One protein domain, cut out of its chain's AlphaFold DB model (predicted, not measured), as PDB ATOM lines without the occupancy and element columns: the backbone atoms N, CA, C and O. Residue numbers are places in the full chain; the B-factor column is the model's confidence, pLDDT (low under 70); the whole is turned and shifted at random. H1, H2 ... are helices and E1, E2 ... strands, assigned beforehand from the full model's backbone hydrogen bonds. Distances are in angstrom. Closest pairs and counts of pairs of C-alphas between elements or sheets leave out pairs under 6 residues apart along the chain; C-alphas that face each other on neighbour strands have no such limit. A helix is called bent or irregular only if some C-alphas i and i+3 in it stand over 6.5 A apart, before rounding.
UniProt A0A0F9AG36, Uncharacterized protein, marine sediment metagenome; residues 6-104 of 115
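This is residues 6 to 104 of the 115 residues of an uncharacterized protein of marine sediment metagenome (UniProt A0A0F9AG36). A long, bent three-stranded sheet makes the core, with H2 and H3 over one face, H4 on the other and H1 at one end. The sheet E1, E2, E3 is a meander, each strand antiparallel to the one before. Under half of the 99 printed residues are in named elements, H1 E1 E2 E3 H2 H3 H4; the class is mixed. The whole is compact, with 13.8 A radius of gyration of the C-alphas, spanning 43 by 25 by 18 A.

E1, residues 16 to 25, and E2, residues 42 to 51, form a hairpin, N 22 and O 45 within hydrogen-bond range at 2.9 A. E2 and E3, residues 57 to 61, form another, N 48 and O 60 at 2.9 A. H3, residues 83 to 89, runs across E2 at 88 degrees on the local plane, closest at C-alphas 87 and 48, 6.4 A. H2, residues 76 to 80, is over E2 on the same face, closest at C-alphas 79 and 46, 5.4 A. H4, residues 96 to 102, is on the opposite face, over none of the strands. H1, residues 6 to 10, only grazes the sheet. H1, H3 and H4 have every O i to N i+4 pair within range; H2 has 0 of 1, but 2 of 2 O i to N i+3.

E1, 22.7 A long, bends by 72 degrees at residue 21. H1 begins at C-alpha 6, (116.909, 111.005, 218.272); H4 ends at C-alpha 102, (128.969, 113.774, 233.007).

The printed part has no cut; links E1 to E2 and E3 to H2 are long. Residues 28 to 33, 69, 71 and 72 have pLDDT under 70.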
ATOM      1  N   LYS A   6     118.015 110.147 218.729       97.88
ATOM      2  CA  LYS A   6     116.909 111.005 218.272       97.88
ATOM      3  C   LYS A   6     117.123 112.472 218.661       97.88
ATOM      4  O   LYS A   6     116.867 113.356 217.846       97.88
ATOM      5  N   LYS A   7     117.599 112.738 219.881       97.44
ATOM      6  CA  LYS A   7     117.909 114.102 220.336       97.44
ATOM      7  C   LYS A   7     119.092 114.686 219.571       97.44
ATOM      8  O   LYS A   7     118.984 115.811 219.100       97.44
ATOM      9  N   LEU A   8     120.160 113.911 219.370       97.38
ATOM     10  CA  LEU A   8     121.312 114.337 218.565       97.38
ATOM     11  C   LEU A   8     120.898 114.702 217.132       97.38
ATOM     12  O   LEU A   8     121.330 115.722 216.600       97.38
ATOM     13  N   LYS A   9     120.010 113.919 216.509       97.31
ATOM     14  CA  LYS A   9     119.491 114.206 215.162       97.31
ATOM     15  C   LYS A   9     118.620 115.462 215.089       97.31
ATOM     16  O   LYS A   9     118.616 116.121 214.057       97.31
ATOM     17  N   ALA A  10     117.905 115.791 216.164       97.50
ATOM     18  CA  ALA A  10     117.061 116.983 216.238       97.50
ATOM     19  C   ALA A  10     117.842 118.269 216.575       97.50
ATOM     20  O   ALA A  10     117.373 119.367 216.281       97.50
ATOM     21  N   MET A  11     119.015 118.148 217.202       97.12
ATOM     22  CA  MET A  11     119.889 119.279 217.514       97.12
ATOM     23  C   MET A  11     120.577 119.806 216.254       97.12
ATOM     24  O   MET A  11     121.042 119.038 215.409       97.12
ATOM     25  N   LYS A  12     120.702 121.133 216.164       97.75
ATOM     26  CA  LYS A  12     121.550 121.761 215.147       97.75
ATOM     27  C   LYS A  12     123.023 121.410 215.417       97.75
ATOM     28  O   LYS A  12     123.391 121.257 216.588       97.75
ATOM     29  N   PRO A  13     123.867 121.302 214.378       97.69
ATOM     30  CA  PRO A  13     125.314 121.240 214.562       97.69
ATOM     31  C   PRO A  13     125.819 122.372 215.465       97.69
ATOM     32  O   PRO A  13     125.204 123.437 215.525       97.69
ATOM     33  N   ASP A  14     126.897 122.100 216.195       96.81
ATOM     34  CA  ASP A  14     127.590 123.021 217.103       96.81
ATOM     35  C   ASP A  14     126.765 123.501 218.311       96.81
ATOM     36  O   ASP A  14     127.159 124.406 219.044       96.81
ATOM     37  N   THR A  15     125.622 122.861 218.575       97.81
ATOM     38  CA  THR A  15     124.812 123.152 219.763       97.81
ATOM     39  C   THR A  15     125.512 122.631 221.018       97.81
ATOM     40  O   THR A  15     125.699 121.419 221.158       97.81
ATOM     41  N   ILE A  16     125.823 123.522 221.964       98.31
ATOM     42  CA  ILE A  16     126.146 123.151 223.348       98.31
ATOM     43  C   ILE A  16     124.842 122.728 224.023       98.31
ATOM     44  O   ILE A  16     123.919 123.529 224.162       98.31
ATOM     45  N   PHE A  17     124.736 121.452 224.391       97.50
ATOM     46  CA  PHE A  17     123.496 120.877 224.931       97.50
ATOM     47  C   PHE A  17     123.605 120.443 226.395       97.50
ATOM     48  O   PHE A  17     122.592 120.108 227.011       97.50
ATOM     49  N   ALA A  18     124.817 120.418 226.948       97.69
ATOM     50  CA  ALA A  18     125.071 120.233 228.369       97.69
ATOM     51  C   ALA A  18     126.395 120.902 228.744       97.69
ATOM     52  O   ALA A  18     127.291 121.027 227.914       97.69
ATOM     53  N   GLU A  19     126.521 121.315 229.996       97.75
ATOM     54  CA  GLU A  19     127.704 121.990 230.516       97.75
ATOM     55  C   GLU A  19     127.747 121.888 232.037       97.75
ATOM     56  O   GLU A  19     126.742 121.583 232.687       97.75
ATOM     57  N   GLY A  20     128.911 122.164 232.616       96.44
ATOM     58  CA  GLY A  20     129.042 122.266 234.060       96.44
ATOM     59  C   GLY A  20     130.480 122.293 234.537       96.44
ATOM     60  O   GLY A  20     131.421 122.530 233.777       96.44
ATOM     61  N   ILE A  21     130.639 122.028 235.829       95.19
ATOM     62  CA  ILE A  21     131.931 121.777 236.464       95.19
ATOM     63  C   ILE A  21     131.986 120.294 236.819       95.19
ATOM     64  O   ILE A  21     131.011 119.725 237.309       95.19
ATOM     65  N   GLY A  22     133.111 119.650 236.538       92.75
ATOM     66  CA  GLY A  22     133.325 118.229 236.782       92.75
ATOM     67  C   GLY A  22     134.760 117.944 237.197       92.75
ATOM     68  O   GLY A  22     135.626 118.808 237.108       92.75
ATOM     69  N   LEU A  23     135.000 116.720 237.661       91.75
ATOM     70  CA  LEU A  23     136.341 116.238 237.976       91.75
ATOM     71  C   LEU A  23     136.841 115.340 236.851       91.75
ATOM     72  O   LEU A  23     136.189 114.341 236.521       91.75
ATOM     73  N   ILE A  24     138.021 115.656 236.331       90.12
ATOM     74  CA  ILE A  24     138.787 114.777 235.445       90.12
ATOM     75  C   ILE A  24     140.083 114.371 236.139       90.12
ATOM     76  O   ILE A  24     140.460 114.954 237.153       90.12
ATOM     77  N   GLU A  25     140.747 113.352 235.610       87.31
ATOM     78  CA  GLU A  25     142.140 113.107 235.967       87.31
ATOM     79  C   GLU A  25     142.989 114.215 235.348       87.31
ATOM     80  O   GLU A  25     142.823 114.518 234.164       87.31
ATOM     81  N   HIS A  26     143.839 114.856 236.150       84.69
ATOM     82  CA  HIS A  26     144.726 115.892 235.644       84.69
ATOM     83  C   HIS A  26     145.608 115.277 234.546       84.69
ATOM     84  O   HIS A  26     146.187 114.219 234.779       84.69
ATOM     85  N   PRO A  27     145.733 115.872 233.350       74.75
ATOM     86  CA  PRO A  27     146.680 115.400 232.350       74.75
ATOM     87  C   PRO A  27     148.081 115.710 232.888       74.75
ATOM     88  O   PRO A  27     148.536 116.849 232.833       74.75
ATOM     89  N   TRP A  28     148.715 114.735 233.539       65.31
ATOM     90  CA  TRP A  28     150.008 114.865 234.217       65.31
ATOM     91  C   TRP A  28     151.126 115.203 233.218       65.31
ATOM     92  O   TRP A  28     151.885 114.333 232.803       65.31
ATOM     93  N   PHE A  29     151.242 116.469 232.820       56.34
ATOM     94  CA  PHE A  29     152.361 116.963 232.014       56.34
ATOM     95  C   PHE A  29     153.458 117.616 232.866       56.34
ATOM     96  O   PHE A  29     154.501 118.012 232.354       56.34
ATOM     97  N   ASN A  30     153.248 117.725 234.178       58.00
ATOM     98  CA  ASN A  30     154.081 118.516 235.074       58.00
ATOM     99  C   ASN A  30     153.813 118.170 236.544       58.00
ATOM    100  O   ASN A  30     152.854 117.480 236.879       58.00
ATOM    101  N   GLN A  31     154.695 118.638 237.434       60.88
ATOM    102  CA  GLN A  31     154.646 118.428 238.890       60.88
ATOM    103  C   GLN A  31     153.496 119.188 239.582       60.88
ATOM    104  O   GLN A  31     153.622 119.582 240.746       60.88
ATOM    105  N   ALA A  32     152.395 119.398 238.864       61.75
ATOM    106  CA  ALA A  32     151.199 120.066 239.318       61.75
ATOM    107  C   ALA A  32     150.639 119.375 240.561       61.75
ATOM    108  O   ALA A  32     150.206 118.227 240.520       61.75
ATOM    109  N   LYS A  33     150.731 120.056 241.707       66.62
ATOM    110  CA  LYS A  33     150.328 119.529 243.028       66.62
ATOM    111  C   LYS A  33     149.408 120.472 243.792       66.62
ATOM    112  O   LYS A  33     148.923 120.102 244.858       66.62
ATOM    113  N   LYS A  34     149.196 121.697 243.300       76.31
ATOM    114  CA  LYS A  34     148.518 122.749 244.075       76.31
ATOM    115  C   LYS A  34     146.998 122.650 244.025       76.31
ATOM    116  O   LYS A  34     146.356 122.949 245.025       76.31
ATOM    117  N   PHE A  35     146.445 122.224 242.892       77.75
ATOM    118  CA  PHE A  35     145.000 122.251 242.633       77.75
ATOM    119  C   PHE A  35     144.390 120.857 242.466       77.75
ATOM    120  O   PHE A  35     143.273 120.711 241.971       77.75
ATOM    121  N   LEU A  36     145.123 119.823 242.884       86.06
ATOM    122  CA  LEU A  36     144.593 118.470 242.929       86.06
ATOM    123  C   LEU A  36     143.622 118.326 244.102       86.06
ATOM    124  O   LEU A  36     143.812 118.887 245.182       86.06
ATOM    125  N   GLU A  37     142.585 117.530 243.887       89.12
ATOM    126  CA  GLU A  37     141.673 117.099 244.936       89.12
ATOM    127  C   GLU A  37     142.387 116.178 245.942       89.12
ATOM    128  O   GLU A  37     143.530 115.759 245.759       89.12
ATOM    129  N   LYS A  38     141.687 115.807 247.021       87.69
ATOM    130  CA  LYS A  38     142.229 114.954 248.102       87.69
ATOM    131  C   LYS A  38     142.770 113.597 247.635       87.69
ATOM    132  O   LYS A  38     143.534 112.974 248.363       87.69
ATOM    133  N   ASP A  39     142.352 113.129 246.461       88.38
ATOM    134  CA  ASP A  39     142.843 111.887 245.860       88.38
ATOM    135  C   ASP A  39     144.220 112.036 245.189       88.38
ATOM    136  O   ASP A  39     144.772 111.043 244.719       88.38
ATOM    137  N   GLY A  40     144.767 113.256 245.141       85.81
ATOM    138  CA  GLY A  40     146.078 113.553 244.579       85.81
ATOM    139  C   GLY A  40     146.173 113.320 243.073       85.81
ATOM    140  O   GLY A  40     147.284 113.163 242.577       85.81
ATOM    141  N   LYS A  41     145.044 113.254 242.352       85.88
ATOM    142  CA  LYS A  41     145.016 113.001 240.898       85.88
ATOM    143  C   LYS A  41     143.902 113.729 240.150       85.88
ATOM    144  O   LYS A  41     144.053 114.010 238.962       85.88
ATOM    145  N   SER A  42     142.770 113.989 240.800       88.44
ATOM    146  CA  SER A  42     141.626 114.630 240.164       88.44
ATOM    147  C   SER A  42     141.756 116.145 240.240       88.44
ATOM    148  O   SER A  42     142.261 116.681 241.222       88.44
ATOM    149  N   VAL A  43     141.241 116.837 239.231       89.12
ATOM    150  CA  VAL A  43     141.181 118.299 239.189       89.12
ATOM    151  C   VAL A  43     139.828 118.758 238.663       89.12
ATOM    152  O   VAL A  43     139.198 118.085 237.837       89.12
ATOM    153  N   LYS A  44     139.353 119.896 239.175       92.00
ATOM    154  CA  LYS A  44     138.120 120.532 238.709       92.00
ATOM    155  C   LYS A  44     138.336 121.143 237.337       92.00
ATOM    156  O   LYS A  44     139.298 121.863 237.122       92.00
ATOM    157  N   VAL A  45     137.390 120.918 236.435       92.88
ATOM    158  CA  VAL A  45     137.340 121.555 235.121       92.88
ATOM    159  C   VAL A  45     135.927 122.009 234.807       92.88
ATOM    160  O   VAL A  45     134.951 121.329 235.125       92.88
ATOM    161  N   LYS A  46     135.821 123.145 234.126       95.94
ATOM    162  CA  LYS A  46     134.620 123.507 233.379       95.94
ATOM    163  C   LYS A  46     134.571 122.689 232.089       95.94
ATOM    164  O   LYS A  46     135.618 122.532 231.453       95.94
ATOM    165  N   TRP A  47     133.407 122.163 231.724       96.94
ATOM    166  CA  TRP A  47     133.213 121.309 230.552       96.94
ATOM    167  C   TRP A  47     131.922 121.647 229.808       96.94
ATOM    168  O   TRP A  47     130.972 122.165 230.395       96.94
ATOM    169  N   VAL A  48     131.895 121.317 228.518       98.19
ATOM    170  CA  VAL A  48     130.732 121.462 227.633       98.19
ATOM    171  C   VAL A  48     130.581 120.211 226.775       98.19
ATOM    172  O   VAL A  48     131.572 119.660 226.300       98.19
ATOM    173  N   ALA A  49     129.349 119.758 226.569       98.12
ATOM    174  CA  ALA A  49     129.001 118.744 225.586       98.12
ATOM    175  C   ALA A  49     128.395 119.428 224.360       98.12
ATOM    176  O   ALA A  49     127.415 120.172 224.473       98.12
ATOM    177  N   ILE A  50     128.983 119.170 223.195       98.25
ATOM    178  CA  ILE A  50     128.613 119.815 221.937       98.25
ATOM    179  C   ILE A  50     128.214 118.786 220.889       98.25
ATOM    180  O   ILE A  50     128.798 117.704 220.777       98.25
ATOM    181  N   ARG A  51     127.189 119.134 220.116       98.12
ATOM    182  CA  ARG A  51     126.728 118.363 218.968       98.12
ATOM    183  C   ARG A  51     127.667 118.579 217.776       98.12
ATOM    184  O   ARG A  51     127.860 119.712 217.361       98.12
ATOM    185  N   GLY A  52     128.202 117.505 217.198       96.56
ATOM    186  CA  GLY A  52     129.063 117.571 216.012       96.56
ATOM    187  C   GLY A  52     128.305 117.678 214.678       96.56
ATOM    188  O   GLY A  52     127.093 117.906 214.625       96.56
ATOM    189  N   GLY A  53     129.007 117.473 213.563       94.06
ATOM    190  CA  GLY A  53     128.438 117.609 212.217       94.06
ATOM    191  C   GLY A  53     127.582 116.422 211.757       94.06
ATOM    192  O   GLY A  53     126.615 116.615 211.026       94.06
ATOM    193  N   ILE A  54     127.873 115.198 212.213       93.94
ATOM    194  CA  ILE A  54     127.406 113.952 211.561       93.94
ATOM    195  C   ILE A  54     126.605 113.016 212.475       93.94
ATOM    196  O   ILE A  54     126.771 111.801 212.433       93.94
ATOM    197  N   HIS A  55     125.750 113.533 213.352       94.44
ATOM    198  CA  HIS A  55     125.068 112.683 214.344       94.44
ATOM    199  C   HIS A  55     125.825 112.569 215.682       94.44
ATOM    200  O   HIS A  55     125.244 112.204 216.693       94.44
ATOM    201  N   ASP A  56     127.125 112.872 215.661       97.50
ATOM    202  CA  ASP A  56     128.123 112.733 216.719       97.50
ATOM    203  C   ASP A  56     128.118 113.805 217.817       97.50
ATOM    204  O   ASP A  56     127.442 114.830 217.743       97.50
ATOM    205  N   TRP A  57     128.870 113.574 218.883       98.25
ATOM    206  CA  TRP A  57     129.052 114.564 219.940       98.25
ATOM    207  C   TRP A  57     130.366 114.343 220.678       98.25
ATOM    208  O   TRP A  57     130.962 113.270 220.611       98.25
ATOM    209  N   ALA A  58     130.819 115.374 221.379       98.19
ATOM    210  CA  ALA A  58     132.041 115.336 222.171       98.19
ATOM    211  C   ALA A  58     131.866 116.151 223.454       98.19
ATOM    212  O   ALA A  58     131.028 117.055 223.510       98.19
ATOM    213  N   ILE A  59     132.673 115.843 224.471       97.94
ATOM    214  CA  ILE A  59     132.844 116.692 225.648       97.94
ATOM    215  C   ILE A  59     134.199 117.375 225.535       97.94
ATOM    216  O   ILE A  59     135.220 116.700 225.405       97.94
ATOM    217  N   TYR A  60     134.194 118.699 225.636       96.75
ATOM    218  CA  TYR A  60     135.393 119.520 225.738       96.75
ATOM    219  C   TYR A  60     135.534 120.067 227.155       96.75
ATOM    220  O   TYR A  60     134.531 120.359 227.812       96.75
ATOM    221  N   HIS A  61     136.765 120.225 227.633       95.25
ATOM    222  CA  HIS A  61     137.055 120.780 228.951       95.25
ATOM    223  C   HIS A  61     138.073 121.920 228.909       95.25
ATOM    224  O   HIS A  61     138.905 122.030 228.014       95.25
ATOM    225  N   SER A  62     137.991 122.774 229.925       93.31
ATOM    226  CA  SER A  62     138.775 124.009 230.058       93.31
ATOM    227  C   SER A  62     140.270 123.807 230.303       93.31
ATOM    228  O   SER A  62     141.050 124.712 230.032       93.31
ATOM    229  N   MET A  63     140.683 122.652 230.821       88.75
ATOM    230  CA  MET A  63     142.095 122.354 231.066       88.75
ATOM    231  C   MET A  63     142.805 121.970 229.760       88.75
ATOM    232  O   MET A  63     142.944 120.791 229.452       88.75
ATOM    233  N   ASP A  64     143.181 122.984 228.982       84.50
ATOM    234  CA  ASP A  64     143.861 122.880 227.686       84.50
ATOM    235  C   ASP A  64     144.809 124.077 227.485       84.50
ATOM    236  O   ASP A  64     144.509 125.186 227.945       84.50
ATOM    237  N   SER A  65     145.952 123.879 226.812       77.50
ATOM    238  CA  SER A  65     146.989 124.918 226.577       77.50
ATOM    239  C   SER A  65     146.484 126.108 225.790       77.50
ATOM    240  O   SER A  65     147.036 127.196 225.903       77.50
ATOM    241  N   ASN A  66     145.436 125.915 224.997       78.44
ATOM    242  CA  ASN A  66     144.817 126.981 224.230       78.44
ATOM    243  C   ASN A  66     143.942 127.892 225.106       78.44
ATOM    244  O   ASN A  66     143.532 128.961 224.658       78.44
ATOM    245  N   ILE A  67     143.631 127.471 226.338       82.06
ATOM    246  CA  ILE A  67     142.779 128.198 227.285       82.06
ATOM    247  C   ILE A  67     143.604 128.747 228.453       82.06
ATOM    248  O   ILE A  67     143.384 129.878 228.888       82.06
ATOM    249  N   CYS A  68     144.547 127.959 228.970       75.75
ATOM    250  CA  CYS A  68     145.377 128.324 230.113       75.75
ATOM    251  C   CYS A  68     146.832 128.541 229.684       75.75
ATOM    252  O   CYS A  68     147.553 127.584 229.408       75.75
ATOM    253  N   PHE A  69     147.278 129.798 229.692       69.38
ATOM    254  CA  PHE A  69     148.658 130.186 229.380       69.38
ATOM    255  C   PHE A  69     149.517 130.222 230.648       69.38
ATOM    256  O   PHE A  69     149.974 131.279 231.079       69.38
ATOM    257  N   THR A  70     149.685 129.070 231.291       72.56
ATOM    258  CA  THR A  70     150.597 128.931 232.434       72.56
ATOM    259  C   THR A  70     151.551 127.779 232.189       72.56
ATOM    260  O   THR A  70     151.167 126.788 231.571       72.56
ATOM    261  N   ASP A  71     152.777 127.894 232.699       66.81
ATOM    262  CA  ASP A  71     153.848 126.918 232.455       66.81
ATOM    263  C   ASP A  71     153.463 125.486 232.859       66.81
ATOM    264  O   ASP A  71     154.025 124.525 232.328       66.81
ATOM    265  N   TYR A  72     152.490 125.332 233.775       66.12
ATOM    266  CA  TYR A  72     152.157 124.036 234.358       66.12
ATOM    267  C   TYR A  72     150.674 123.652 234.448       66.12
ATOM    268  O   TYR A  72     150.362 122.679 235.122       66.12
ATOM    269  N   PHE A  73     149.741 124.385 233.831       71.44
ATOM    270  CA  PHE A  73     148.289 124.197 234.064       71.44
ATOM    271  C   PHE A  73     147.844 124.262 235.537       71.44
ATOM    272  O   PHE A  73     146.687 124.004 235.856       71.44
ATOM    273  N   ASP A  74     148.736 124.692 236.427       72.62
ATOM    274  CA  ASP A  74     148.525 124.888 237.856       72.62
ATOM    275  C   ASP A  74     147.835 126.233 238.113       72.62
ATOM    276  O   ASP A  74     148.351 127.109 238.811       72.62
ATOM    277  N   CYS A  75     146.678 126.456 237.504       77.25
ATOM    278  CA  CYS A  75     145.922 127.675 237.746       77.25
ATOM    279  C   CYS A  75     144.441 127.463 237.485       77.25
ATOM    280  O   CYS A  75     144.061 127.034 236.406       77.25
ATOM    281  N   GLU A  76     143.588 127.881 238.416       84.88
ATOM    282  CA  GLU A  76     142.132 127.835 238.244       84.88
ATOM    283  C   GLU A  76     141.597 128.871 237.232       84.88
ATOM    284  O   GLU A  76     140.390 128.928 236.995       84.88
ATOM    285  N   CYS A  77     142.451 129.683 236.590       86.19
ATOM    286  CA  CYS A  77     142.013 130.683 235.607       86.19
ATOM    287  C   CYS A  77     141.259 130.054 234.426       86.19
ATOM    288  O   CYS A  77     140.334 130.670 233.894       86.19
ATOM    289  N   HIS A  78     141.563 128.798 234.080       88.31
ATOM    290  CA  HIS A  78     140.843 128.066 233.041       88.31
ATOM    291  C   HIS A  78     139.358 127.851 233.382       88.31
ATOM    292  O   HIS A  78     138.527 127.755 232.481       88.31
ATOM    293  N   LEU A  79     138.977 127.835 234.667       92.06
ATOM    294  CA  LEU A  79     137.574 127.729 235.088       92.06
ATOM    295  C   LEU A  79     136.754 128.973 234.721       92.06
ATOM    296  O   LEU A  79     135.530 128.893 234.638       92.06
ATOM    297  N   SER A  80     137.421 130.101 234.460       92.06
ATOM    298  CA  SER A  80     136.780 131.344 234.015       92.06
ATOM    299  C   SER A  80     136.528 131.382 232.502       92.06
ATOM    300  O   SER A  80     135.912 132.327 232.013       92.06
ATOM    301  N   ALA A  81     136.973 130.370 231.747       92.69
ATOM    302  CA  ALA A  81     136.752 130.294 230.307       92.69
ATOM    303  C   ALA A  81     135.252 130.260 229.961       92.69
ATOM    304  O   ALA A  81     134.446 129.597 230.629       92.69
ATOM    305  N   SER A  82     134.865 130.959 228.890       96.12
ATOM    306  CA  SER A  82     133.492 130.898 228.383       96.12
ATOM    307  C   SER A  82     133.195 129.517 227.789       96.12
ATOM    308  O   SER A  82     134.104 128.783 227.393       96.12
ATOM    309  N   ASN A  83     131.917 129.150 227.720       97.62
ATOM    310  CA  ASN A  83     131.512 127.849 227.183       97.62
ATOM    311  C   ASN A  83     131.850 127.738 225.693       97.62
ATOM    312  O   ASN A  83     132.271 126.685 225.225       97.62
ATOM    313  N   GLU A  84     131.743 128.849 224.968       96.94
ATOM    314  CA  GLU A  84     132.084 128.968 223.554       96.94
ATOM    315  C   GLU A  84     133.588 128.800 223.329       96.94
ATOM    316  O   GLU A  84     133.996 128.141 222.373       96.94
ATOM    317  N   LEU A  85     134.424 129.359 224.215       95.44
ATOM    318  CA  LEU A  85     135.871 129.159 224.159       95.44
ATOM    319  C   LEU A  85     136.226 127.687 224.400       95.44
ATOM    320  O   LEU A  85     137.012 127.120 223.646       95.44
ATOM    321  N   ILE A  86     135.607 127.047 225.398       96.69
ATOM    322  CA  ILE A  86     135.830 125.621 225.680       96.69
ATOM    323  C   ILE A  86     135.378 124.758 224.497       96.69
ATOM    324  O   ILE A  86     136.107 123.861 224.089       96.69
ATOM    325  N   ALA A  87     134.219 125.043 223.904       96.62
ATOM    326  CA  ALA A  87     133.710 124.301 222.752       96.62
ATOM    327  C   ALA A  87     134.620 124.395 221.514       96.62
ATOM    328  O   ALA A  87     134.669 123.457 220.721       96.62
ATOM    329  N   ARG A  88     135.323 125.521 221.335       94.56
ATOM    330  CA  ARG A  88     136.194 125.771 220.174       94.56
ATOM    331  C   ARG A  88     137.644 125.348 220.381       94.56
ATOM    332  O   ARG A  88     138.311 125.021 219.403       94.56
ATOM    333  N   SER A  89     138.143 125.435 221.610       93.00
ATOM    334  CA  SER A  89     139.581 125.373 221.905       93.00
ATOM    335  C   SER A  89     139.933 124.493 223.102       93.00
ATOM    336  O   SER A  89     141.107 124.374 223.427       93.00
ATOM    337  N   GLY A  90     138.949 123.896 223.776       93.50
ATOM    338  CA  GLY A  90     139.203 122.965 224.868       93.50
ATOM    339  C   GLY A  90     139.758 121.626 224.386       93.50
ATOM    340  O   GLY A  90     139.639 121.261 223.215       93.50
ATOM    341  N   ALA A  91     140.301 120.860 225.327       92.19
ATOM    342  CA  ALA A  91     140.708 119.479 225.101       92.19
ATOM    343  C   ALA A  91     139.484 118.561 225.146       92.19
ATOM    344  O   ALA A  91     138.553 118.785 225.927       92.19
ATOM    345  N   LYS A  92     139.489 117.506 224.325       94.81
ATOM    346  CA  LYS A  92     138.444 116.477 224.347       94.81
ATOM    347  C   LYS A  92     138.629 115.542 225.534       94.81
ATOM    348  O   LYS A  92     139.736 115.134 225.872       94.81
ATOM    349  N   LEU A  93     137.520 115.134 226.140       94.31
ATOM    350  CA  LEU A  93     137.544 114.143 227.205       94.31
ATOM    351  C   LEU A  93     137.619 112.723 226.620       94.31
ATOM    352  O   LEU A  93     136.665 112.242 226.013       94.31
ATOM    353  N   HIS A  94     138.723 112.015 226.854       92.19
ATOM    354  CA  HIS A  94     138.927 110.660 226.317       92.19
ATOM    355  C   HIS A  94     138.435 109.535 227.242       92.19
ATOM    356  O   HIS A  94     138.146 108.429 226.790       92.19
ATOM    357  N   ASN A  95     138.322 109.790 228.549       91.44
ATOM    358  CA  ASN A  95     137.955 108.757 229.518       91.44
ATOM    359  C   ASN A  95     136.443 108.464 229.481       91.44
ATOM    360  O   ASN A  95     135.637 109.244 229.996       91.44
ATOM    361  N   MET A  96     136.059 107.306 228.937       92.44
ATOM    362  CA  MET A  96     134.646 106.956 228.776       92.44
ATOM    363  C   MET A  96     133.873 106.747 230.077       92.44
ATOM    364  O   MET A  96     132.675 107.032 230.127       92.44
ATOM    365  N   GLU A  97     134.517 106.296 231.152       92.19
ATOM    366  CA  GLU A  97     133.841 106.206 232.449       92.19
ATOM    367  C   GLU A  97     133.447 107.592 232.966       92.19
ATOM    368  O   GLU A  97     132.381 107.762 233.555       92.19
ATOM    369  N   ARG A  98     134.292 108.603 232.726       90.81
ATOM    370  CA  ARG A  98     133.998 109.999 233.074       90.81
ATOM    371  C   ARG A  98     132.920 110.578 232.170       90.81
ATOM    372  O   ARG A  98     131.996 111.194 232.689       90.81
ATOM    373  N   VAL A  99     132.977 110.326 230.862       93.50
ATOM    374  CA  VAL A  99     131.940 110.776 229.916       93.50
ATOM    375  C   VAL A  99     130.553 110.308 230.363       93.50
ATOM    376  O   VAL A  99     129.654 111.134 230.496       93.50
ATOM    377  N   LYS A 100     130.406 109.023 230.720       93.75
ATOM    378  CA  LYS A 100     129.143 108.450 231.228       93.75
ATOM    379  C   LYS A 100     128.663 109.071 232.546       93.75
ATOM    380  O   LYS A 100     127.466 109.067 232.817       93.75
ATOM    381  N   LYS A 101     129.577 109.585 233.377       93.06
ATOM    382  CA  LYS A 101     129.247 110.291 234.630       93.06
ATOM    383  C   LYS A 101     128.803 111.735 234.392       93.06
ATOM    384  O   LYS A 101     128.041 112.257 235.198       93.06
ATOM    385  N   LEU A 102     129.295 112.381 233.332       93.56
ATOM    386  CA  LEU A 102     128.969 113.774 233.007       93.56
ATOM    387  C   LEU A 102     127.698 113.890 232.164       93.56
ATOM    388  O   LEU A 102     126.875 114.770 232.403       93.56
ATOM    389  N   VAL A 103     127.526 112.994 231.192       95.38
ATOM    390  CA  VAL A 103     126.371 112.973 230.294       95.38
ATOM    391  C   VAL A 103     125.760 111.581 230.306       95.38
ATOM    392  O   VAL A 103     126.328 110.618 229.796       95.38
ATOM    393  N   GLU A 104     124.563 111.491 230.878       96.38
ATOM    394  CA  GLU A 104     123.733 110.294 230.795       96.38
ATOM    395  C   GLU A 104     123.284 110.105 229.337       96.38
ATOM    396  O   GLU A 104     122.588 110.962 228.794       96.38
TER     397      GLU A 104